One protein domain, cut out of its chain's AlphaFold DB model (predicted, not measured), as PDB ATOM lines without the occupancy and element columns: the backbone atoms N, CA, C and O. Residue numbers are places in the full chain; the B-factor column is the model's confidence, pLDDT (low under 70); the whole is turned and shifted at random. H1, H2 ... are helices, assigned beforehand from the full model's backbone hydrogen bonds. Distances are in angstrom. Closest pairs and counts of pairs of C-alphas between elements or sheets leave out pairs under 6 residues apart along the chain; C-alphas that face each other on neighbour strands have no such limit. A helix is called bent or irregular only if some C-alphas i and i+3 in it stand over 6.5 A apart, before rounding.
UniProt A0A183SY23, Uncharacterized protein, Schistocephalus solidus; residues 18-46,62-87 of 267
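What this domain is: This is residues 18 to 46 and 62 to 87 of the 267 residues of an uncharacterized protein of Schistocephalus solidus (UniProt A0A183SY23). One long helix, H1, makes the stem of a rough T; the crossbar, at its last part, is the short helix H2 together with residues 71 to 87, a looping stretch with no named element. Residues 18 to 34 of H1 stick out free. The printed part has 55 residues with two named helices, H1 then H2, and no named strand: all helix. It is loose, with a radius of gyration of the C-alphas of 14.2 A, and flat, spanning 43 by 32 by 16 A.

Where its parts are: H1, residues 18 to 44, runs 38.6 A from C-alpha 18 at (117.512, 135.441, 124.545) to C-alpha 44 at (135.907, 147.459, 156.294). It is neither bent nor irregular, but only just: C-alphas 25 and 28 are 6.0 A apart. H2, residues 62 to 70, ends with C-alpha 70 at (122.170, 151.918, 153.856).

How they stand to each other: H1, with residues 38 to 42 alone, only just touches H2, with 3 pairs of C-alphas within 8 A; the closest C-alphas, of Ala 42 and Leu 67, are 6.7 A apart. They run opposite ways at a steep tilt of 58 degrees. Every O i to N i+4 pair is within hydrogen-bond range in H2, and 21 of 23 in H1.

The domain as a whole: The farthest C-alphas, of Tyr 18 and Phe 62, are 42.8 A apart. Residues 47 to 61 are not printed; C-alphas 46 and 62 are 15.1 A apart across the cut. Mean pLDDT of the printed part is 72.1, with residues 43, 45 to 46 and 62 to 86 under 70.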
ATOM      1  N   TYR A  18     116.188 135.284 123.952       81.38
ATOM      2  CA  TYR A  18     117.512 135.441 124.545       81.38
ATOM      3  C   TYR A  18     117.631 136.751 125.332       81.38
ATOM      4  O   TYR A  18     118.132 136.743 126.450       81.38
ATOM      5  N   GLY A  19     117.091 137.856 124.806       85.94
ATOM      6  CA  GLY A  19     117.029 139.127 125.531       85.94
ATOM      7  C   GLY A  19     116.301 139.014 126.875       85.94
ATOM      8  O   GLY A  19     116.801 139.508 127.883       85.94
ATOM      9  N   HIS A  20     115.166 138.311 126.921       83.75
ATOM     10  CA  HIS A  20     114.436 138.069 128.171       83.75
ATOM     11  C   HIS A  20     115.199 137.157 129.138       83.75
ATOM     12  O   HIS A  20     115.227 137.435 130.336       83.75
ATOM     13  N   LEU A  21     115.839 136.101 128.631       78.75
ATOM     14  CA  LEU A  21     116.659 135.198 129.438       78.75
ATOM     15  C   LEU A  21     117.832 135.950 130.075       78.75
ATOM     16  O   LEU A  21     118.016 135.895 131.289       78.75
ATOM     17  N   VAL A  22     118.575 136.705 129.268       85.44
ATOM     18  CA  VAL A  22     119.697 137.523 129.730       85.44
ATOM     19  C   VAL A  22     119.227 138.545 130.759       85.44
ATOM     20  O   VAL A  22     119.812 138.621 131.835       85.44
ATOM     21  N   ALA A  23     118.133 139.266 130.498       81.50
ATOM     22  CA  ALA A  23     117.578 140.213 131.463       81.50
ATOM     23  C   ALA A  23     117.189 139.535 132.790       81.50
ATOM     24  O   ALA A  23     117.460 140.087 133.851       81.50
ATOM     25  N   SER A  24     116.616 138.327 132.748       77.62
ATOM     26  CA  SER A  24     116.213 137.587 133.954       77.62
ATOM     27  C   SER A  24     117.384 137.128 134.829       77.62
ATOM     28  O   SER A  24     117.194 136.935 136.024       77.62
ATOM     29  N   ILE A  25     118.581 136.981 134.251       81.62
ATOM     30  CA  ILE A  25     119.804 136.578 134.964       81.62
ATOM     31  C   ILE A  25     120.599 137.808 135.401       81.62
ATOM     32  O   ILE A  25     121.021 137.898 136.551       81.62
ATOM     33  N   ILE A  26     120.788 138.770 134.494       85.19
ATOM     34  CA  ILE A  26     121.576 139.975 134.758       85.19
ATOM     35  C   ILE A  26     120.895 140.835 135.818       85.19
ATOM     36  O   ILE A  26     121.575 141.329 136.710       85.19
ATOM     37  N   LEU A  27     119.569 140.998 135.766       81.25
ATOM     38  CA  LEU A  27     118.871 141.904 136.677       81.25
ATOM     39  C   LEU A  27     119.060 141.506 138.159       81.25
ATOM     40  O   LEU A  27     119.513 142.363 138.915       81.25
ATOM     41  N   PRO A  28     118.833 140.247 138.596       77.69
ATOM     42  CA  PRO A  28     119.145 139.834 139.968       77.69
ATOM     43  C   PRO A  28     120.611 140.039 140.356       77.69
ATOM     44  O   PRO A  28     120.890 140.484 141.466       77.69
ATOM     45  N   VAL A  29     121.547 139.758 139.446       82.19
ATOM     46  CA  VAL A  29     122.988 139.930 139.694       82.19
ATOM     47  C   VAL A  29     123.340 141.408 139.887       82.19
ATOM     48  O   VAL A  29     124.087 141.740 140.805       82.19
ATOM     49  N   CYS A  30     122.746 142.303 139.095       86.62
ATOM     50  CA  CYS A  30     122.925 143.748 139.221       86.62
ATOM     51  C   CYS A  30     122.386 144.318 140.537       86.62
ATOM     52  O   CYS A  30     122.851 145.373 140.945       86.62
ATOM     53  N   PHE A  31     121.437 143.657 141.204       81.00
ATOM     54  CA  PHE A  31     121.001 144.044 142.552       81.00
ATOM     55  C   PHE A  31     121.834 143.365 143.644       81.00
ATOM     56  O   PHE A  31     122.187 143.999 144.638       81.00
ATOM     57  N   ALA A  32     122.198 142.095 143.455       78.25
ATOM     58  CA  ALA A  32     122.969 141.336 144.432       78.25
ATOM     59  C   ALA A  32     124.403 141.870 144.592       78.25
ATOM     60  O   ALA A  32     124.865 142.023 145.719       78.25
ATOM     61  N   LEU A  33     125.096 142.196 143.494       84.50
ATOM     62  CA  LEU A  33     126.493 142.641 143.549       84.50
ATOM     63  C   LEU A  33     126.676 143.961 144.318       84.50
ATOM     64  O   LEU A  33     127.488 143.966 145.241       84.50
ATOM     65  N   PRO A  34     125.929 145.054 144.043       81.81
ATOM     66  CA  PRO A  34     126.041 146.279 144.836       81.81
ATOM     67  C   PRO A  34     125.718 146.054 146.309       81.81
ATOM     68  O   PRO A  34     126.394 146.603 147.167       81.81
ATOM     69  N   THR A  35     124.732 145.202 146.598       75.62
ATOM     70  CA  THR A  35     124.351 144.853 147.971       75.62
ATOM     71  C   THR A  35     125.516 144.198 148.726       75.62
ATOM     72  O   THR A  35     125.798 144.567 149.863       75.62
ATOM     73  N   VAL A  36     126.227 143.263 148.082       78.62
ATOM     74  CA  VAL A  36     127.421 142.614 148.652       78.62
ATOM     75  C   VAL A  36     128.578 143.606 148.794       78.62
ATOM     76  O   VAL A  36     129.222 143.638 149.836       78.62
ATOM     77  N   VAL A  37     128.826 144.447 147.787       81.69
ATOM     78  CA  VAL A  37     129.921 145.433 147.823       81.69
ATOM     79  C   VAL A  37     129.707 146.465 148.931       81.69
ATOM     80  O   VAL A  37     130.627 146.727 149.698       81.69
ATOM     81  N   ILE A  38     128.500 147.024 149.054       78.62
ATOM     82  CA  ILE A  38     128.163 147.992 150.111       78.62
ATOM     83  C   ILE A  38     128.318 147.353 151.488       78.62
ATOM     84  O   ILE A  38     128.828 147.996 152.401       78.62
ATOM     85  N   ASN A  39     127.937 146.083 151.623       74.62
ATOM     86  CA  ASN A  39     128.146 145.349 152.860       74.62
ATOM     87  C   ASN A  39     129.631 145.219 153.223       74.62
ATOM     88  O   ASN A  39     130.017 145.559 154.336       74.62
ATOM     89  N   GLU A  40     130.469 144.746 152.296       76.44
ATOM     90  CA  GLU A  40     131.912 144.596 152.535       76.44
ATOM     91  C   GLU A  40     132.572 145.942 152.880       76.44
ATOM     92  O   GLU A  40     133.408 146.009 153.781       76.44
ATOM     93  N   LEU A  41     132.150 147.034 152.232       76.00
ATOM     94  CA  LEU A  41     132.628 148.386 152.540       76.00
ATOM     95  C   LEU A  41     132.211 148.847 153.943       76.00
ATOM     96  O   LEU A  41     133.053 149.333 154.698       76.00
ATOM     97  N   ALA A  42     130.948 148.640 154.327       70.31
ATOM     98  CA  ALA A  42     130.462 148.958 155.669       70.31
ATOM     99  C   ALA A  42     131.196 148.153 156.759       70.31
ATOM    100  O   ALA A  42     131.411 148.647 157.870       70.31
ATOM    101  N   PHE A  43     131.627 146.927 156.440       69.06
ATOM    102  CA  PHE A  43     132.456 146.111 157.324       69.06
ATOM    103  C   PHE A  43     133.900 146.598 157.433       69.06
ATOM    104  O   PHE A  43     134.440 146.606 158.540       69.06
ATOM    105  N   ALA A  44     134.519 147.003 156.323       71.88
ATOM    106  CA  ALA A  44     135.907 147.459 156.294       71.88
ATOM    107  C   ALA A  44     136.130 148.761 157.083       71.88
ATOM    108  O   ALA A  44     137.193 148.946 157.672       71.88
ATOM    109  N   GLU A  45     135.129 149.645 157.131       66.25
ATOM    110  CA  GLU A  45     135.212 150.924 157.849       66.25
ATOM    111  C   GLU A  45     134.808 150.849 159.327       66.25
ATOM    112  O   GLU A  45     134.937 151.850 160.039       66.25
ATOM    113  N   ARG A  46     134.356 149.691 159.843       60.38
ATOM    114  CA  ARG A  46     134.115 149.564 161.288       60.38
ATOM    115  C   ARG A  46     135.441 149.764 162.022       60.38
ATOM    116  O   ARG A  46     136.354 148.957 161.846       60.38
ATOM    117  N   PHE A  62     129.479 162.406 156.808       65.75
ATOM    118  CA  PHE A  62     128.223 162.396 156.062       65.75
ATOM    119  C   PHE A  62     128.110 161.124 155.216       65.75
ATOM    120  O   PHE A  62     127.099 160.422 155.293       65.75
ATOM    121  N   ALA A  63     129.172 160.770 154.485       63.97
ATOM    122  CA  ALA A  63     129.234 159.519 153.733       63.97
ATOM    123  C   ALA A  63     129.020 158.303 154.650       63.97
ATOM    124  O   ALA A  63     128.194 157.454 154.333       63.97
ATOM    125  N   LEU A  64     129.648 158.284 155.830       65.12
ATOM    126  CA  LEU A  64     129.535 157.220 156.832       65.12
ATOM    127  C   LEU A  64     128.138 157.145 157.462       65.12
ATOM    128  O   LEU A  64     127.625 156.055 157.702       65.12
ATOM    129  N   SER A  65     127.485 158.286 157.698       68.06
ATOM    130  CA  SER A  65     126.098 158.350 158.192       68.06
ATOM    131  C   SER A  65     125.109 157.824 157.151       68.06
ATOM    132  O   SER A  65     124.133 157.150 157.475       68.06
ATOM    133  N   THR A  66     125.385 158.092 155.875       66.25
ATOM    134  CA  THR A  66     124.584 157.569 154.765       66.25
ATOM    135  C   THR A  66     124.853 156.073 154.569       66.25
ATOM    136  O   THR A  66     123.914 155.300 154.409       66.25
ATOM    137  N   LEU A  67     126.111 155.633 154.671       65.88
ATOM    138  CA  LEU A  67     126.501 154.222 154.588       65.88
ATOM    139  C   LEU A  67     125.932 153.397 155.739       65.88
ATOM    140  O   LEU A  67     125.450 152.302 155.501       65.88
ATOM    141  N   THR A  68     125.928 153.920 156.965       66.44
ATOM    142  CA  THR A  68     125.325 153.241 158.126       66.44
ATOM    143  C   THR A  68     123.805 153.147 158.023       66.44
ATOM    144  O   THR A  68     123.223 152.173 158.499       66.44
ATOM    145  N   LEU A  69     123.149 154.105 157.358       67.19
ATOM    146  CA  LEU A  69     121.719 154.019 157.053       67.19
ATOM    147  C   LEU A  69     121.421 152.979 155.960       67.19
ATOM    148  O   LEU A  69     120.420 152.264 156.049       67.19
ATOM    149  N   LEU A  70     122.277 152.901 154.937       65.88
ATOM    150  CA  LEU A  70     122.170 151.918 153.856       65.88
ATOM    151  C   LEU A  70     122.809 150.568 154.196       65.88
ATOM    152  O   LEU A  70     122.689 149.655 153.377       65.88
ATOM    153  N   ASP A  71     123.438 150.426 155.367       67.94
ATOM    154  CA  ASP A  71     124.139 149.214 155.776       67.94
ATOM    155  C   ASP A  71     123.136 148.050 155.791       67.94
ATOM    156  O   ASP A  71     122.217 148.019 156.629       67.94
ATOM    157  N   PRO A  72     123.272 147.088 154.859       63.59
ATOM    158  CA  PRO A  72     122.414 145.917 154.837       63.59
ATOM    159  C   PRO A  72     122.550 145.100 156.131       63.59
ATOM    160  O   PRO A  72     121.621 144.374 156.497       63.59
ATOM    161  N   GLY A  73     123.668 145.259 156.847       64.69
ATOM    162  CA  GLY A  73     123.963 144.579 158.092       64.69
ATOM    163  C   GLY A  73     124.062 143.081 157.870       64.69
ATOM    164  O   GLY A  73     123.402 142.333 158.590       64.69
ATOM    165  N   PHE A  74     124.805 142.621 156.855       66.62
ATOM    166  CA  PHE A  74     125.027 141.181 156.755       66.62
ATOM    167  C   PHE A  74     125.858 140.693 157.933       66.62
ATOM    168  O   PHE A  74     126.516 141.472 158.609       66.62
ATOM    169  N   CYS A  75     125.821 139.401 158.237       62.94
ATOM    170  CA  CYS A  75     126.676 138.891 159.298       62.94
ATOM    171  C   CYS A  75     128.137 138.801 158.816       62.94
ATOM    172  O   CYS A  75     128.359 138.271 157.723       62.94
ATOM    173  N   PRO A  76     129.139 139.262 159.596       65.00
ATOM    174  CA  PRO A  76     130.531 139.055 159.229       65.00
ATOM    175  C   PRO A  76     130.840 137.552 159.127       65.00
ATOM    176  O   PRO A  76     130.321 136.761 159.923       65.00
ATOM    177  N   PRO A  77     131.743 137.137 158.222       63.47
ATOM    178  CA  PRO A  77     132.080 135.724 158.008       63.47
ATOM    179  C   PRO A  77     132.614 135.030 159.273       63.47
ATOM    180  O   PRO A  77     132.551 133.811 159.400       63.47
ATOM    181  N   GLN A  78     133.089 135.812 160.244       66.06
ATOM    182  CA  GLN A  78     133.568 135.341 161.539       66.06
ATOM    183  C   GLN A  78     132.442 134.827 162.455       66.06
ATOM    184  O   GLN A  78     132.731 134.175 163.455       66.06
ATOM    185  N   HIS A  79     131.168 135.138 162.180       63.62
ATOM    186  CA  HIS A  79     130.015 134.765 163.014       63.62
ATOM    187  C   HIS A  79     128.942 134.034 162.188       63.62
ATOM    188  O   HIS A  79     127.768 134.397 162.193       63.62
ATOM    189  N   ALA A  80     129.330 132.947 161.515       58.47
ATOM    190  CA  ALA A  80     128.481 132.163 160.604       58.47
ATOM    191  C   ALA A  80     127.156 131.611 161.194       58.47
ATOM    192  O   ALA A  80     126.319 131.115 160.446       58.47
ATOM    193  N   ASN A  81     126.949 131.691 162.513       59.94
ATOM    194  CA  ASN A  81     125.740 131.206 163.194       59.94
ATOM    195  C   ASN A  81     124.599 132.239 163.277       59.94
ATOM    196  O   ASN A  81     123.519 131.912 163.769       59.94
ATOM    197  N   LEU A  82     124.816 133.484 162.849       61.38
ATOM    198  CA  LEU A  82     123.799 134.538 162.886       61.38
ATOM    199  C   LEU A  82     123.109 134.691 161.524       61.38
ATOM    200  O   LEU A  82     123.659 134.368 160.473       61.38
ATOM    201  N   ALA A  83     121.872 135.192 161.550       62.41
ATOM    202  CA  ALA A  83     121.090 135.424 160.344       62.41
ATOM    203  C   ALA A  83     121.812 136.381 159.384       62.41
ATOM    204  O   ALA A  83     122.455 137.341 159.803       62.41
ATOM    205  N   TRP A  84     121.634 136.141 158.083       63.53
ATOM    206  CA  TRP A  84     122.271 136.905 157.011       63.53
ATOM    207  C   TRP A  84     121.943 138.399 157.014       63.53
ATOM    208  O   TRP A  84     122.642 139.132 156.347       63.53
ATOM    209  N   PHE A  85     120.928 138.857 157.748       66.50
ATOM    210  CA  PHE A  85     120.627 140.275 157.923       66.50
ATOM    211  C   PHE A  85     120.384 140.562 159.406       66.50
ATOM    212  O   PHE A  85     119.421 140.059 159.989       66.50
ATOM    213  N   THR A  86     121.230 141.387 160.016       67.81
ATOM    214  CA  THR A  86     121.039 141.912 161.375       67.81
ATOM    215  C   THR A  86     120.232 143.209 161.367       67.81
ATOM    216  O   THR A  86     119.535 143.502 162.338       67.81
ATOM    217  N   ASN A  87     120.277 143.972 160.267       72.81
ATOM    218  CA  ASN A  87     119.509 145.203 160.106       72.81
ATOM    219  C   ASN A  87     118.176 144.940 159.381       72.81
ATOM    220  O   ASN A  87     118.143 144.544 158.215       72.81
TER     221      ASN A  87